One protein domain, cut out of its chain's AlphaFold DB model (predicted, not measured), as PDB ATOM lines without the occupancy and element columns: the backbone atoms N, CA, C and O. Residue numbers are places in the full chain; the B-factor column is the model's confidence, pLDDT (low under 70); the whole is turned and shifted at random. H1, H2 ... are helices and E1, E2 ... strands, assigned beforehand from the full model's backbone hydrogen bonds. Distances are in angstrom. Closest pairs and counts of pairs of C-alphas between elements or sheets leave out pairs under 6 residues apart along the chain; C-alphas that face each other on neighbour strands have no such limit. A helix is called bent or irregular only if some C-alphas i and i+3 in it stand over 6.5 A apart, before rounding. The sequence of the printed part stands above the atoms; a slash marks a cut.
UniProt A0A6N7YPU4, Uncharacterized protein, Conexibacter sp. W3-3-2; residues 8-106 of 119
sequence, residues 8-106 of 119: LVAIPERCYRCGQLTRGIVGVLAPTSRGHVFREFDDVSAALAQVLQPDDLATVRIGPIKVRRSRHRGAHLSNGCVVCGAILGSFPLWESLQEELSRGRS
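AT A GLANCE: This is residues 8 to 106 of the 119 residues of an uncharacterized protein of Conexibacter sp. W3-3-2 (UniProt A0A6N7YPU4). A three-stranded sheet, E1, E2 and E3, has a helix over each face: H3 crosses one face, and H1 stands up from the other. A two-stranded hairpin, E4 and E5, packs on H1, and the long middle strand E2 bends partway along. The printed part has 99 residues, with three named helices and five named strands in the order E1 E2 E3 H1 H2 E4 E5 H3; both sheets are antiparallel, and the larger runs E1 - E2 - E3. The class is mixed, helices and strands; the whole is compact, with a radius of gyration of the C-alphas of 13.5 A and spans of 38 by 31 by 30 A.

HOW THE PARTS SIT: E1, residues 8 to 14, and E2, residues 21 to 32, form an antiparallel hairpin, with N 9 and O 27 2.8 A apart, within hydrogen-bond range. E2 bends by 53 degrees at residue 26. E2 and E3, residues 35 to 40, form the next hairpin, with N 30 and O 37 at 2.9 A; E1, E2 and E3 make a meander, each strand the antiparallel neighbour of the one before. H1, residues 41 to 51, stands up from this sheet at 51 degrees, with a height of 9.1 A over it; its closest C-alphas to E2 are those of Phe 41 and Gly 27, 4.1 A apart. H2, residues 54 to 59, is only just not on the sheet, with 4 pairs of C-alphas within 10 A. E4, residues 66 to 70, and E5, residues 74 to 78, form a hairpin, with N 68 and O 76 at 2.7 A. The closest C-alphas of H1 and E5 are those of Ser 45 and Leu 77, 6.3 A apart. H3, residues 90 to 102, is on the opposite face of the sheet from H1, making three layers, helices on both faces of a sheet. H3 lies over E1 and E2, across the strands at 66 degrees to E1 on the local plane; the C-alphas of Trp 94 and Val 26 come closest to each other between H3 and E2, 6.1 A. H1 and H3 are apart, but only just, at 8.2 A. Every O i to N i+4 pair is within hydrogen-bond range in H2 and H3, and 5 of 7 are in H1.

IN THESE COORDINATES: E1 begins at C-alpha 8 (23.549, 96.496, 30.007) and is 18.3 A long. E2 is 31.8 A long and E3 16.9 A. H1 is irregular, with C-alphas 43 and 46 7.7 A apart. H3, 18.8 A long, ends at C-alpha 102 (37.051, 107.807, 39.401).

THE WHOLE: The two C-alphas farthest apart, those of Cys 18 and Ser 33, are 41.9 A apart. The printed part has no cut; the link from E5 to H3, 11 residues, is long. The mean pLDDT of the printed part is 91.7, and residues 89 to 92 are under 70.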
ATOM      1  N   LEU A   8      22.590  97.128  29.104       96.25
ATOM      2  CA  LEU A   8      23.549  96.496  30.007       96.25
ATOM      3  C   LEU A   8      24.707  97.455  30.282       96.25
ATOM      4  O   LEU A   8      25.228  98.065  29.354       96.25
ATOM      5  N   VAL A   9      25.156  97.551  31.531       96.81
ATOM      6  CA  VAL A   9      26.447  98.165  31.872       96.81
ATOM      7  C   VAL A   9      27.468  97.043  31.945       96.81
ATOM      8  O   VAL A   9      27.371  96.178  32.819       96.81
ATOM      9  N   ALA A  10      28.417  97.025  31.011       95.81
ATOM     10  CA  ALA A  10      29.360  95.924  30.880       95.81
ATOM     11  C   ALA A  10      30.792  96.400  30.609       95.81
ATOM     12  O   ALA A  10      31.038  97.221  29.725       95.81
ATOM     13  N   ILE A  11      31.748  95.835  31.344       93.88
ATOM     14  CA  ILE A  11      33.163  96.201  31.254       93.88
ATOM     15  C   ILE A  11      33.904  95.226  30.344       93.88
ATOM     16  O   ILE A  11      33.765  94.012  30.514       93.88
ATOM     17  N   PRO A  12      34.688  95.720  29.369       93.19
ATOM     18  CA  PRO A  12      35.562  94.868  28.579       93.19
ATOM     19  C   PRO A  12      36.721  94.341  29.432       93.19
ATOM     20  O   PRO A  12      37.430  95.106  30.076       93.19
ATOM     21  N   GLU A  13      36.963  93.037  29.374       90.25
ATOM     22  CA  GLU A  13      38.072  92.379  30.064       90.25
ATOM     23  C   GLU A  13      38.637  91.222  29.226       90.25
ATOM     24  O   GLU A  13      38.016  90.740  28.271       90.25
ATOM     25  N   ARG A  14      39.832  90.743  29.584       92.69
ATOM     26  CA  ARG A  14      40.391  89.514  29.009       92.69
ATOM     27  C   ARG A  14      40.048  88.332  29.897       92.69
ATOM     28  O   ARG A  14      40.351  88.333  31.082       92.69
ATOM     29  N   CYS A  15      39.478  87.287  29.306       93.69
ATOM     30  CA  CYS A  15      39.176  86.068  30.040       93.69
ATOM     31  C   CYS A  15      40.457  85.438  30.601       93.69
ATOM     32  O   CYS A  15      41.355  85.085  29.837       93.69
ATOM     33  N   TYR A  16      40.500  85.199  31.911       91.50
ATOM     34  CA  TYR A  16      41.649  84.572  32.572       91.50
ATOM     35  C   TYR A  16      41.977  83.166  32.034       91.50
ATOM     36  O   TYR A  16      43.116  82.720  32.124       91.50
ATOM     37  N   ARG A  17      40.978  82.446  31.496       94.38
ATOM     38  CA  ARG A  17      41.143  81.068  31.012       94.38
ATOM     39  C   ARG A  17      41.626  80.995  29.566       94.38
ATOM     40  O   ARG A  17      42.477  80.169  29.267       94.38
ATOM     41  N   CYS A  18      41.053  81.790  28.660       96.56
ATOM     42  CA  CYS A  18      41.350  81.700  27.221       96.56
ATOM     43  C   CYS A  18      41.996  82.957  26.618       96.56
ATOM     44  O   CYS A  18      42.278  82.972  25.423       96.56
ATOM     45  N   GLY A  19      42.185  84.028  27.395       94.94
ATOM     46  CA  GLY A  19      42.801  85.290  26.960       94.94
ATOM     47  C   GLY A  19      41.955  86.155  26.015       94.94
ATOM     48  O   GLY A  19      42.330  87.298  25.725       94.94
ATOM     49  N   GLN A  20      40.820  85.636  25.538       96.88
ATOM     50  CA  GLN A  20      39.935  86.326  24.600       96.88
ATOM     51  C   GLN A  20      39.226  87.509  25.260       96.88
ATOM     52  O   GLN A  20      38.887  87.464  26.447       96.88
ATOM     53  N   LEU A  21      38.993  88.557  24.467       94.88
ATOM     54  CA  LEU A  21      38.234  89.726  24.894       94.88
ATOM     55  C   LEU A  21      36.766  89.336  25.096       94.88
ATOM     56  O   LEU A  21      36.131  88.772  24.206       94.88
ATOM     57  N   THR A  22      36.231  89.668  26.259       96.38
ATOM     58  CA  THR A  22      34.839  89.444  26.643       96.38
ATOM     59  C   THR A  22      34.340  90.671  27.394       96.38
ATOM     60  O   THR A  22      35.123  91.559  27.731       96.38
ATOM     61  N   ARG A  23      33.036  90.752  27.639       95.81
ATOM     62  CA  ARG A  23      32.457  91.768  28.515       95.81
ATOM     63  C   ARG A  23      31.833  91.124  29.746       95.81
ATOM     64  O   ARG A  23      31.098  90.144  29.617       95.81
ATOM     65  N   GLY A  24      32.126  91.679  30.917       94.88
ATOM     66  CA  GLY A  24      31.490  91.314  32.175       94.88
ATOM     67  C   GLY A  24      30.346  92.268  32.505       94.88
ATOM     68  O   GLY A  24      30.544  93.479  32.483       94.88
ATOM     69  N   ILE A  25      29.148  91.740  32.779       95.44
ATOM     70  CA  ILE A  25      27.997  92.567  33.169       95.44
ATOM     71  C   ILE A  25      28.201  93.018  34.613       95.44
ATOM     72  O   ILE A  25      28.368  92.188  35.501       95.44
ATOM     73  N   VAL A  26      28.142  94.327  34.837       94.88
ATOM     74  CA  VAL A  26      28.209  94.939  36.172       94.88
ATOM     75  C   VAL A  26      26.819  95.349  36.657       94.88
ATOM     76  O   VAL A  26      26.551  95.383  37.854       94.88
ATOM     77  N   GLY A  27      25.903  95.619  35.727       94.94
ATOM     78  CA  GLY A  27      24.528  95.978  36.040       94.94
ATOM     79  C   GLY A  27      23.725  96.360  34.806       94.94
ATOM     80  O   GLY A  27      24.093  96.034  33.677       94.94
ATOM     81  N   VAL A  28      22.633  97.084  35.024       95.69
ATOM     82  CA  VAL A  28      21.777  97.645  33.969       95.69
ATOM     83  C   VAL A  28      21.512  99.123  34.208       95.69
ATOM     84  O   VAL A  28      21.486  99.576  35.352       95.69
ATOM     85  N   LEU A  29      21.250  99.861  33.130       95.50
ATOM     86  CA  LEU A  29      20.571 101.151  33.206       95.50
ATOM     87  C   LEU A  29      19.084 100.946  32.921       95.50
ATOM     88  O   LEU A  29      18.658 100.858  31.774       95.50
ATOM     89  N   ALA A  30      18.287 100.864  33.983       91.44
ATOM     90  CA  ALA A  30      16.843 100.731  33.867       91.44
ATOM     91  C   ALA A  30      16.197 102.104  33.597       91.44
ATOM     92  O   ALA A  30      16.516 103.068  34.306       91.44
ATOM     93  N   PRO A  31      15.283 102.223  32.618       89.94
ATOM     94  CA  PRO A  31      14.548 103.461  32.389       89.94
ATOM     95  C   PRO A  31      13.602 103.770  33.559       89.94
ATOM     96  O   PRO A  31      13.052 102.883  34.210       89.94
ATOM     97  N   THR A  32      13.404 105.058  33.824       90.12
ATOM     98  CA  THR A  32      12.542 105.616  34.875       90.12
ATOM     99  C   THR A  32      11.849 106.878  34.359       90.12
ATOM    100  O   THR A  32      12.267 107.459  33.358       90.12
ATOM    101  N   SER A  33      10.846 107.387  35.081       90.69
ATOM    102  CA  SER A  33      10.163 108.642  34.724       90.69
ATOM    103  C   SER A  33      11.064 109.886  34.732       90.69
ATOM    104  O   SER A  33      10.686 110.911  34.171       90.69
ATOM    105  N   ARG A  34      12.247 109.820  35.358       91.00
ATOM    106  CA  ARG A  34      13.206 110.935  35.473       91.00
ATOM    107  C   ARG A  34      14.513 110.703  34.706       91.00
ATOM    108  O   ARG A  34      15.456 111.468  34.881       91.00
ATOM    109  N   GLY A  35      14.604 109.653  33.889       89.62
ATOM    110  CA  GLY A  35      15.841 109.263  33.205       89.62
ATOM    111  C   GLY A  35      16.162 107.791  33.423       89.62
ATOM    112  O   GLY A  35      15.290 106.951  33.245       89.62
ATOM    113  N   HIS A  36      17.389 107.461  33.821       92.00
ATOM    114  CA  HIS A  36      17.817 106.074  34.036       92.00
ATOM    115  C   HIS A  36      18.353 105.882  35.454       92.00
ATOM    116  O   HIS A  36      18.964 106.793  36.011       92.00
ATOM    117  N   VAL A  37      18.149 104.692  36.015       94.00
ATOM    118  CA  VAL A  37      18.718 104.274  37.299       94.00
ATOM    119  C   VAL A  37      19.621 103.065  37.092       94.00
ATOM    120  O   VAL A  37      19.262 102.122  36.386       94.00
ATOM    121  N   PHE A  38      20.800 103.097  37.706       94.19
ATOM    122  CA  PHE A  38      21.699 101.953  37.722       94.19
ATOM    123  C   PHE A  38      21.207 100.899  38.724       94.19
ATOM    124  O   PHE A  38      20.820 101.238  39.845       94.19
ATOM    125  N   ARG A  39      21.207  99.628  38.314       94.38
ATOM    126  CA  ARG A  39      20.953  98.466  39.181       94.38
ATOM    127  C   ARG A  39      22.099  97.478  39.038       94.38
ATOM    128  O   ARG A  39      22.471  97.158  37.909       94.38
ATOM    129  N   GLU A  40      22.630  97.004  40.158       92.94
ATOM    130  CA  GLU A  40      23.759  96.074  40.186       92.94
ATOM    131  C   GLU A  40      23.374  94.699  39.643       92.94
ATOM    132  O   GLU A  40      22.225  94.268  39.742       92.94
ATOM    133  N   PHE A  41      24.347  93.988  39.069       93.12
ATOM    134  CA  PHE A  41      24.121  92.671  38.483       93.12
ATOM    135  C   PHE A  41      23.537  91.672  39.485       93.12
ATOM    136  O   PHE A  41      22.614  90.950  39.120       93.12
ATOM    137  N   ASP A  42      24.015  91.643  40.734       90.12
ATOM    138  CA  ASP A  42      23.509  90.704  41.745       90.12
ATOM    139  C   ASP A  42      21.991  90.914  41.987       90.12
ATOM    140  O   ASP A  42      21.265  89.924  42.110       90.12
ATOM    141  N   ASP A  43      21.485  92.154  41.897       92.56
ATOM    142  CA  ASP A  43      20.058  92.486  42.051       92.56
ATOM    143  C   ASP A  43      19.194  92.083  40.845       92.56
ATOM    144  O   ASP A  43      18.008  91.782  40.992       92.56
ATOM    145  N   VAL A  44      19.759  92.107  39.632       94.06
ATOM    146  CA  VAL A  44      18.996  91.896  38.384       94.06
ATOM    147  C   VAL A  44      19.311  90.583  37.672       94.06
ATOM    148  O   VAL A  44      18.629  90.232  36.710       94.06
ATOM    149  N   SER A  45      20.314  89.831  38.127       94.06
ATOM    150  CA  SER A  45      20.846  88.644  37.444       94.06
ATOM    151  C   SER A  45      19.777  87.594  37.139       94.06
ATOM    152  O   SER A  45      19.780  87.022  36.049       94.06
ATOM    153  N   ALA A  46      18.835  87.373  38.060       94.81
ATOM    154  CA  ALA A  46      17.734  86.429  37.879       94.81
ATOM    155  C   ALA A  46      16.779  86.853  36.756       94.81
ATOM    156  O   ALA A  46      16.421  86.025  35.921       94.81
ATOM    157  N   ALA A  47      16.410  88.135  36.701       94.62
ATOM    158  CA  ALA A  47      15.563  88.670  35.638       94.62
ATOM    159  C   ALA A  47      16.293  88.644  34.288       94.62
ATOM    160  O   ALA A  47      15.730  88.201  33.291       94.62
ATOM    161  N   LEU A  48      17.572  89.035  34.265       94.19
ATOM    162  CA  LEU A  48      18.397  88.983  33.057       94.19
ATOM    163  C   LEU A  48      18.521  87.560  32.507       94.19
ATOM    164  O   LEU A  48      18.364  87.366  31.308       94.19
ATOM    165  N   ALA A  49      18.744  86.564  33.366       94.19
ATOM    166  CA  ALA A  49      18.850  85.164  32.956       94.19
ATOM    167  C   ALA A  49      17.541  84.584  32.389       94.19
ATOM    168  O   ALA A  49      17.588  83.580  31.682       94.19
ATOM    169  N   GLN A  50      16.385  85.177  32.708       93.50
ATOM    170  CA  GLN A  50      15.090  84.757  32.163       93.50
ATOM    171  C   GLN A  50      14.824  85.333  30.772       93.50
ATOM    172  O   GLN A  50      14.162  84.682  29.966       93.50
ATOM    173  N   VAL A  51      15.309  86.547  30.496       93.00
ATOM    174  CA  VAL A  51      14.946  87.292  29.278       93.00
ATOM    175  C   VAL A  51      16.049  87.325  28.224       93.00
ATOM    176  O   VAL A  51      15.733  87.412  27.044       93.00
ATOM    177  N   LEU A  52      17.323  87.247  28.619       93.62
ATOM    178  CA  LEU A  52      18.453  87.280  27.691       93.62
ATOM    179  C   LEU A  52      18.908  85.869  27.353       93.62
ATOM    180  O   LEU A  52      19.393  85.133  28.218       93.62
ATOM    181  N   GLN A  53      18.807  85.516  26.074       93.25
ATOM    182  CA  GLN A  53      19.353  84.258  25.594       93.25
ATOM    183  C   GLN A  53      20.879  84.353  25.432       93.25
ATOM    184  O   GLN A  53      21.429  85.440  25.232       93.25
ATOM    185  N   PRO A  54      21.606  83.223  25.502       94.00
ATOM    186  CA  PRO A  54      23.043  83.202  25.233       94.00
ATOM    187  C   PRO A  54      23.429  83.847  23.897       94.00
ATOM    188  O   PRO A  54      24.456  84.521  23.836       94.00
ATOM    189  N   ASP A  55      22.601  83.677  22.865       94.00
ATOM    190  CA  ASP A  55      22.855  84.226  21.533       94.00
ATOM    191  C   ASP A  55      22.695  85.751  21.510       94.00
ATOM    192  O   ASP A  55      23.547  86.437  20.942       94.00
ATOM    193  N   ASP A  56      21.699  86.293  22.222       93.75
ATOM    194  CA  ASP A  56      21.514  87.738  22.409       93.75
ATOM    195  C   ASP A  56      22.766  88.367  23.033       93.75
ATOM    196  O   ASP A  56      23.336  89.325  22.507       93.75
ATOM    197  N   LEU A  57      23.252  87.768  24.126       95.38
ATOM    198  CA  LEU A  57      24.461  88.197  24.830       95.38
ATOM    199  C   LEU A  57      25.711  88.086  23.945       95.38
ATOM    200  O   LEU A  57      26.581  88.965  23.965       95.38
ATOM    201  N   ALA A  58      25.803  87.031  23.134       95.50
ATOM    202  CA  ALA A  58      26.937  86.810  22.249       95.50
ATOM    203  C   ALA A  58      27.055  87.901  21.175       95.50
ATOM    204  O   ALA A  58      28.182  88.310  20.864       95.50
ATOM    205  N   THR A  59      25.932  88.454  20.683       94.94
ATOM    206  CA  THR A  59      25.940  89.580  19.720       94.94
ATOM    207  C   THR A  59      26.706  90.798  20.245       94.94
ATOM    208  O   THR A  59      27.318  91.546  19.481       94.94
ATOM    209  N   VAL A  60      26.758  90.950  21.571       95.50
ATOM    210  CA  VAL A  60      27.431  92.045  22.267       95.50
ATOM    211  C   VAL A  60      28.692  91.602  23.021       95.50
ATOM    212  O   VAL A  60      29.208  92.336  23.869       95.50
ATOM    213  N   ARG A  61      29.272  90.445  22.665       96.56
ATOM    214  CA  ARG A  61      30.489  89.853  23.268       96.56
ATOM    215  C   ARG A  61      30.393  89.592  24.775       96.56
ATOM    216  O   ARG A  61      31.400  89.657  25.485       96.56
ATOM    217  N   ILE A  62      29.199  89.291  25.260       96.25
ATOM    218  CA  ILE A  62      28.961  88.863  26.634       96.25
ATOM    219  C   ILE A  62      28.722  87.354  26.609       96.25
ATOM    220  O   ILE A  62      28.021  86.843  25.740       96.25
ATOM    221  N   GLY A  63      29.344  86.611  27.522       95.69
ATOM    222  CA  GLY A  63      29.043  85.190  27.659       95.69
ATOM    223  C   GLY A  63      27.795  84.942  28.499       95.69
ATOM    224  O   GLY A  63      27.279  85.840  29.162       95.69
ATOM    225  N   PRO A  64      27.299  83.702  28.505       94.81
ATOM    226  CA  PRO A  64      25.985  83.404  29.050       94.81
ATOM    227  C   PRO A  64      25.920  83.627  30.564       94.81
ATOM    228  O   PRO A  64      26.863  83.286  31.286       94.81
ATOM    229  N   ILE A  65      24.770  84.108  31.041       95.12
ATOM    230  CA  ILE A  65      24.427  84.123  32.466       95.12
ATOM    231  C   ILE A  65      23.955  82.720  32.844       95.12
ATOM    232  O   ILE A  65      23.004  82.197  32.269       95.12
ATOM    233  N   LYS A  66      24.641  82.064  33.777       93.88
ATOM    234  CA  LYS A  66      24.331  80.679  34.154       93.88
ATOM    235  C   LYS A  66      24.510  80.468  35.649       93.88
ATOM    236  O   LYS A  66      25.319  81.138  36.290       93.88
ATOM    237  N   VAL A  67      23.816  79.464  36.182       93.56
ATOM    238  CA  VAL A  67      24.009  79.029  37.568       93.56
ATOM    239  C   VAL A  67      25.430  78.489  37.740       93.56
ATOM    240  O   VAL A  67      25.956  77.735  36.910       93.56
ATOM    241  N   ARG A  68      26.068  78.904  38.827       91.44
ATOM    242  CA  ARG A  68      27.373  78.469  39.314       91.44
ATOM    243  C   ARG A  68      27.245  78.103  40.779       91.44
ATOM    244  O   ARG A  68      26.350  78.573  41.472       91.44
ATOM    245  N   ARG A  69      28.142  77.244  41.252       89.94
ATOM    246  CA  ARG A  69      28.195  76.834  42.654       89.94
ATOM    247  C   ARG A  69      29.581  77.139  43.199       89.94
ATOM    248  O   ARG A  69      30.571  76.729  42.603       89.94
ATOM    249  N   SER A  70      29.645  77.843  44.322       85.62
ATOM    250  CA  SER A  70      30.881  78.031  45.084       85.62
ATOM    251  C   SER A  70      30.689  77.572  46.526       85.62
ATOM    252  O   SER A  70      29.567  77.513  47.028       85.62
ATOM    253  N   ARG A  71      31.794  77.244  47.203       85.81
ATOM    254  CA  ARG A  71      31.774  76.789  48.602       85.81
ATOM    255  C   ARG A  71      31.229  77.855  49.561       85.81
ATOM    256  O   ARG A  71      30.597  77.498  50.544       85.81
ATOM    257  N   HIS A  72      31.466  79.136  49.269       84.31
ATOM    258  CA  HIS A  72      31.134  80.253  50.163       84.31
ATOM    259  C   HIS A  72      29.776  80.906  49.869       84.31
ATOM    260  O   HIS A  72      29.096  81.306  50.804       84.31
ATOM    261  N   ARG A  73      29.368  81.010  48.594       83.00
ATOM    262  CA  ARG A  73      28.080  81.622  48.196       83.00
ATOM    263  C   ARG A  73      26.989  80.594  47.874       83.00
ATOM    264  O   ARG A  73      25.847  80.977  47.662       83.00
ATOM    265  N   GLY A  74      27.310  79.301  47.788       89.62
ATOM    266  CA  GLY A  74      26.361  78.304  47.295       89.62
ATOM    267  C   GLY A  74      26.042  78.507  45.809       89.62
ATOM    268  O   GLY A  74      26.925  78.865  45.019       89.62
ATOM    269  N   ALA A  75      24.798  78.225  45.412       91.00
ATOM    270  CA  ALA A  75      24.331  78.430  44.042       91.00
ATOM    271  C   ALA A  75      24.048  79.919  43.775       91.00
ATOM    272  O   ALA A  75      23.323  80.548  44.536       91.00
ATOM    273  N   HIS A  76      24.603  80.468  42.698       90.50
ATOM    274  CA  HIS A  76      24.443  81.869  42.295       90.50
ATOM    275  C   HIS A  76      24.507  81.997  40.769       90.50
ATOM    276  O   HIS A  76      25.042  81.118  40.093       90.50
ATOM    277  N   LEU A  77      23.965  83.079  40.212       93.31
ATOM    278  CA  LEU A  77      24.109  83.398  38.792       93.31
ATOM    279  C   LEU A  77      25.406  84.172  38.559       93.31
ATOM    280  O   LEU A  77      25.830  84.964  39.393       93.31
ATOM    281  N   SER A  78      26.049  83.919  37.426       92.31
ATOM    282  CA  SER A  78      27.263  84.627  37.031       92.31
ATOM    283  C   SER A  78      27.363  84.717  35.514       92.31
ATOM    284  O   SER A  78      26.927  83.814  34.791       92.31
ATOM    285  N   ASN A  79      27.942  85.823  35.054       91.19
ATOM    286  CA  ASN A  79      28.367  86.052  33.684       91.19
ATOM    287  C   ASN A  79      29.580  85.183  33.318       91.19
ATOM    288  O   ASN A  79      30.486  84.935  34.116       91.19
ATOM    289  N   GLY A  80      29.592  84.715  32.073       94.38
ATOM    290  CA  GLY A  80      30.686  83.923  31.524       94.38
ATOM    291  C   GLY A  80      31.480  84.667  30.457       94.38
ATOM    292  O   GLY A  80      31.032  85.658  29.890       94.38
ATOM    293  N   CYS A  81      32.645  84.126  30.116       96.00
ATOM    294  CA  CYS A  81      33.345  84.464  28.885       96.00
ATOM    295  C   CYS A  81      32.505  84.055  27.669       96.00
ATOM    296  O   CYS A  81      32.037  82.916  27.606       96.00
ATOM    297  N   VAL A  82      32.380  84.942  26.677       97.06
ATOM    298  CA  VAL A  82      31.652  84.652  25.427       97.06
ATOM    299  C   VAL A  82      32.238  83.473  24.642       97.06
ATOM    300  O   VAL A  82      31.503  82.751  23.982       97.06
ATOM    301  N   VAL A  83      33.547  83.225  24.757       96.69
ATOM    302  CA  VAL A  83      34.229  82.157  24.009       96.69
ATOM    303  C   VAL A  83      34.240  80.828  24.763       96.69
ATOM    304  O   VAL A  83      33.876  79.799  24.208       96.69
ATOM    305  N   CYS A  84      34.690  80.818  26.021       95.69
ATOM    306  CA  CYS A  84      34.919  79.566  26.758       95.69
ATOM    307  C   CYS A  84      33.961  79.337  27.939       95.69
ATOM    308  O   CYS A  84      34.087  78.335  28.643       95.69
ATOM    309  N   GLY A  85      33.044  80.272  28.211       94.56
ATOM    310  CA  GLY A  85      32.069  80.176  29.303       94.56
ATOM    311  C   GLY A  85      32.657  80.230  30.719       94.56
ATOM    312  O   GLY A  85      31.909  80.049  31.687       94.56
ATOM    313  N   ALA A  86      33.969  80.461  30.854       93.88
ATOM    314  CA  ALA A  86      34.633  80.616  32.145       93.88
ATOM    315  C   ALA A  86      33.989  81.752  32.947       93.88
ATOM    316  O   ALA A  86      33.614  82.770  32.371       93.88
ATOM    317  N   ILE A  87      33.848  81.542  34.257       91.69
ATOM    318  CA  ILE A  87      33.233  82.498  35.185       91.69
ATOM    319  C   ILE A  87      34.013  83.807  35.144       91.69
ATOM    320  O   ILE A  87      35.233  83.797  35.259       91.69
ATOM    321  N   LEU A  88      33.311  84.919  35.022       86.62
ATOM    322  CA  LEU A  88      33.887  86.238  35.225       86.62
ATOM    323  C   LEU A  88      33.523  86.666  36.652       86.62
ATOM    324  O   LEU A  88      32.375  86.520  37.079       86.62
ATOM    325  N   GLY A  89      34.518  87.068  37.442       68.25
ATOM    326  CA  GLY A  89      34.307  87.368  38.858       68.25
ATOM    327  C   GLY A  89      33.481  88.642  39.036       68.25
ATOM    328  O   GLY A  89      33.802  89.657  38.435       68.25
ATOM    329  N   SER A  90      32.460  88.618  39.896       62.25
ATOM    330  CA  SER A  90      31.620  89.798  40.165       62.25
ATOM    331  C   SER A  90      32.354  90.898  40.942       62.25
ATOM    332  O   SER A  90      32.195  92.076  40.634       62.25
ATOM    333  N   PHE A  91      33.197  90.528  41.911       57.22
ATOM    334  CA  PHE A  91      33.931  91.485  42.749       57.22
ATOM    335  C   PHE A  91      34.973  92.318  41.965       57.22
ATOM    336  O   PHE A  91      34.895  93.542  42.035       57.22
ATOM    337  N   PRO A  92      35.850  91.721  41.123       68.94
ATOM    338  CA  PRO A  92      36.764  92.503  40.281       68.94
ATOM    339  C   PRO A  92      36.052  93.460  39.314       68.94
ATOM    340  O   PRO A  92      36.593  94.507  38.965       68.94
ATOM    341  N   LEU A  93      34.841  93.113  38.866       80.12
ATOM    342  CA  LEU A  93      34.097  93.888  37.872       80.12
ATOM    343  C   LEU A  93      33.504  95.183  38.436       80.12
ATOM    344  O   LEU A  93      33.554  96.213  37.767       80.12
ATOM    345  N   TRP A  94      32.975  95.152  39.661       83.25
ATOM    346  CA  TRP A  94      32.491  96.367  40.324       83.25
ATOM    347  C   TRP A  94      33.633  97.336  40.634       83.25
ATOM    348  O   TRP A  94      33.528  98.523  40.328       83.25
ATOM    349  N   GLU A  95      34.745  96.834  41.175       85.25
ATOM    350  CA  GLU A  95      35.927  97.655  41.460       85.25
ATOM    351  C   GLU A  95      36.498  98.279  40.183       85.25
ATOM    352  O   GLU A  95      36.767  99.479  40.161       85.25
ATOM    353  N   SER A  96      36.570  97.506  39.092       86.50
ATOM    354  CA  SER A  96      36.987  98.019  37.781       86.50
ATOM    355  C   SER A  96      36.077  99.152  37.292       86.50
ATOM    356  O   SER A  96      36.560 100.133  36.730       86.50
ATOM    357  N   LEU A  97      34.757  99.061  37.521       89.19
ATOM    358  CA  LEU A  97      33.831 100.144  37.175       89.19
ATOM    359  C   LEU A  97      34.119 101.396  37.995       89.19
ATOM    360  O   LEU A  97      34.223 102.483  37.435       89.19
ATOM    361  N   GLN A  98      34.252 101.248  39.312       90.06
ATOM    362  CA  GLN A  98      34.513 102.371  40.210       90.06
ATOM    363  C   GLN A  98      35.843 103.061  39.888       90.06
ATOM    364  O   GLN A  98      35.907 104.290  39.880       90.06
ATOM    365  N   GLU A  99      36.880 102.294  39.546       92.12
ATOM    366  CA  GLU A  99      38.167 102.831  39.108       92.12
ATOM    367  C   GLU A  99      38.013 103.691  37.845       92.12
ATOM    368  O   GLU A  99      38.468 104.835  37.815       92.12
ATOM    369  N   GLU A 100      37.305 103.205  36.827       93.12
ATOM    370  CA  GLU A 100      37.062 103.969  35.600       93.12
ATOM    371  C   GLU A 100      36.223 105.232  35.844       93.12
ATOM    372  O   GLU A 100      36.541 106.304  35.318       93.12
ATOM    373  N   LEU A 101      35.187 105.148  36.680       93.56
ATOM    374  CA  LEU A 101      34.377 106.311  37.052       93.56
ATOM    375  C   LEU A 101      35.212 107.355  37.810       93.56
ATOM    376  O   LEU A 101      35.088 108.551  37.550       93.56
ATOM    377  N   SER A 102      36.124 106.918  38.685       94.44
ATOM    378  CA  SER A 102      37.051 107.807  39.401       94.44
ATOM    379  C   SER A 102      38.023 108.542  38.469       94.44
ATOM    380  O   SER A 102      38.445 109.657  38.767       94.44
ATOM    381  N   ARG A 103      38.315 107.963  37.295       94.75
ATOM    382  CA  ARG A 103      39.111 108.580  36.219       94.75
ATOM    383  C   ARG A 103      38.311 109.568  35.363       94.75
ATOM    384  O   ARG A 103      38.831 110.076  34.372       94.75
ATOM    385  N   GLY A 104      37.055 109.840  35.720       93.88
ATOM    386  CA  GLY A 104      36.180 110.775  35.013       93.88
ATOM    387  C   GLY A 104      35.382 110.152  33.867       93.88
ATOM    388  O   GLY A 104      34.743 110.886  33.114       93.88
ATOM    389  N   ARG A 105      35.392 108.819  33.717       94.62
ATOM    390  CA  ARG A 105      34.479 108.133  32.790       94.62
ATOM    391  C   ARG A 105      33.053 108.199  33.328       94.62
ATOM    392  O   ARG A 105      32.818 108.319  34.528       94.62
ATOM    393  N   SER A 106      32.085 108.083  32.435       93.12
ATOM    394  CA  SER A 106      30.670 108.003  32.774       93.12
ATOM    395  C   SER A 106      30.160 106.566  32.662       93.12
ATOM    396  O   SER A 106      30.665 105.773  31.870       93.12
TER     397      SER A 106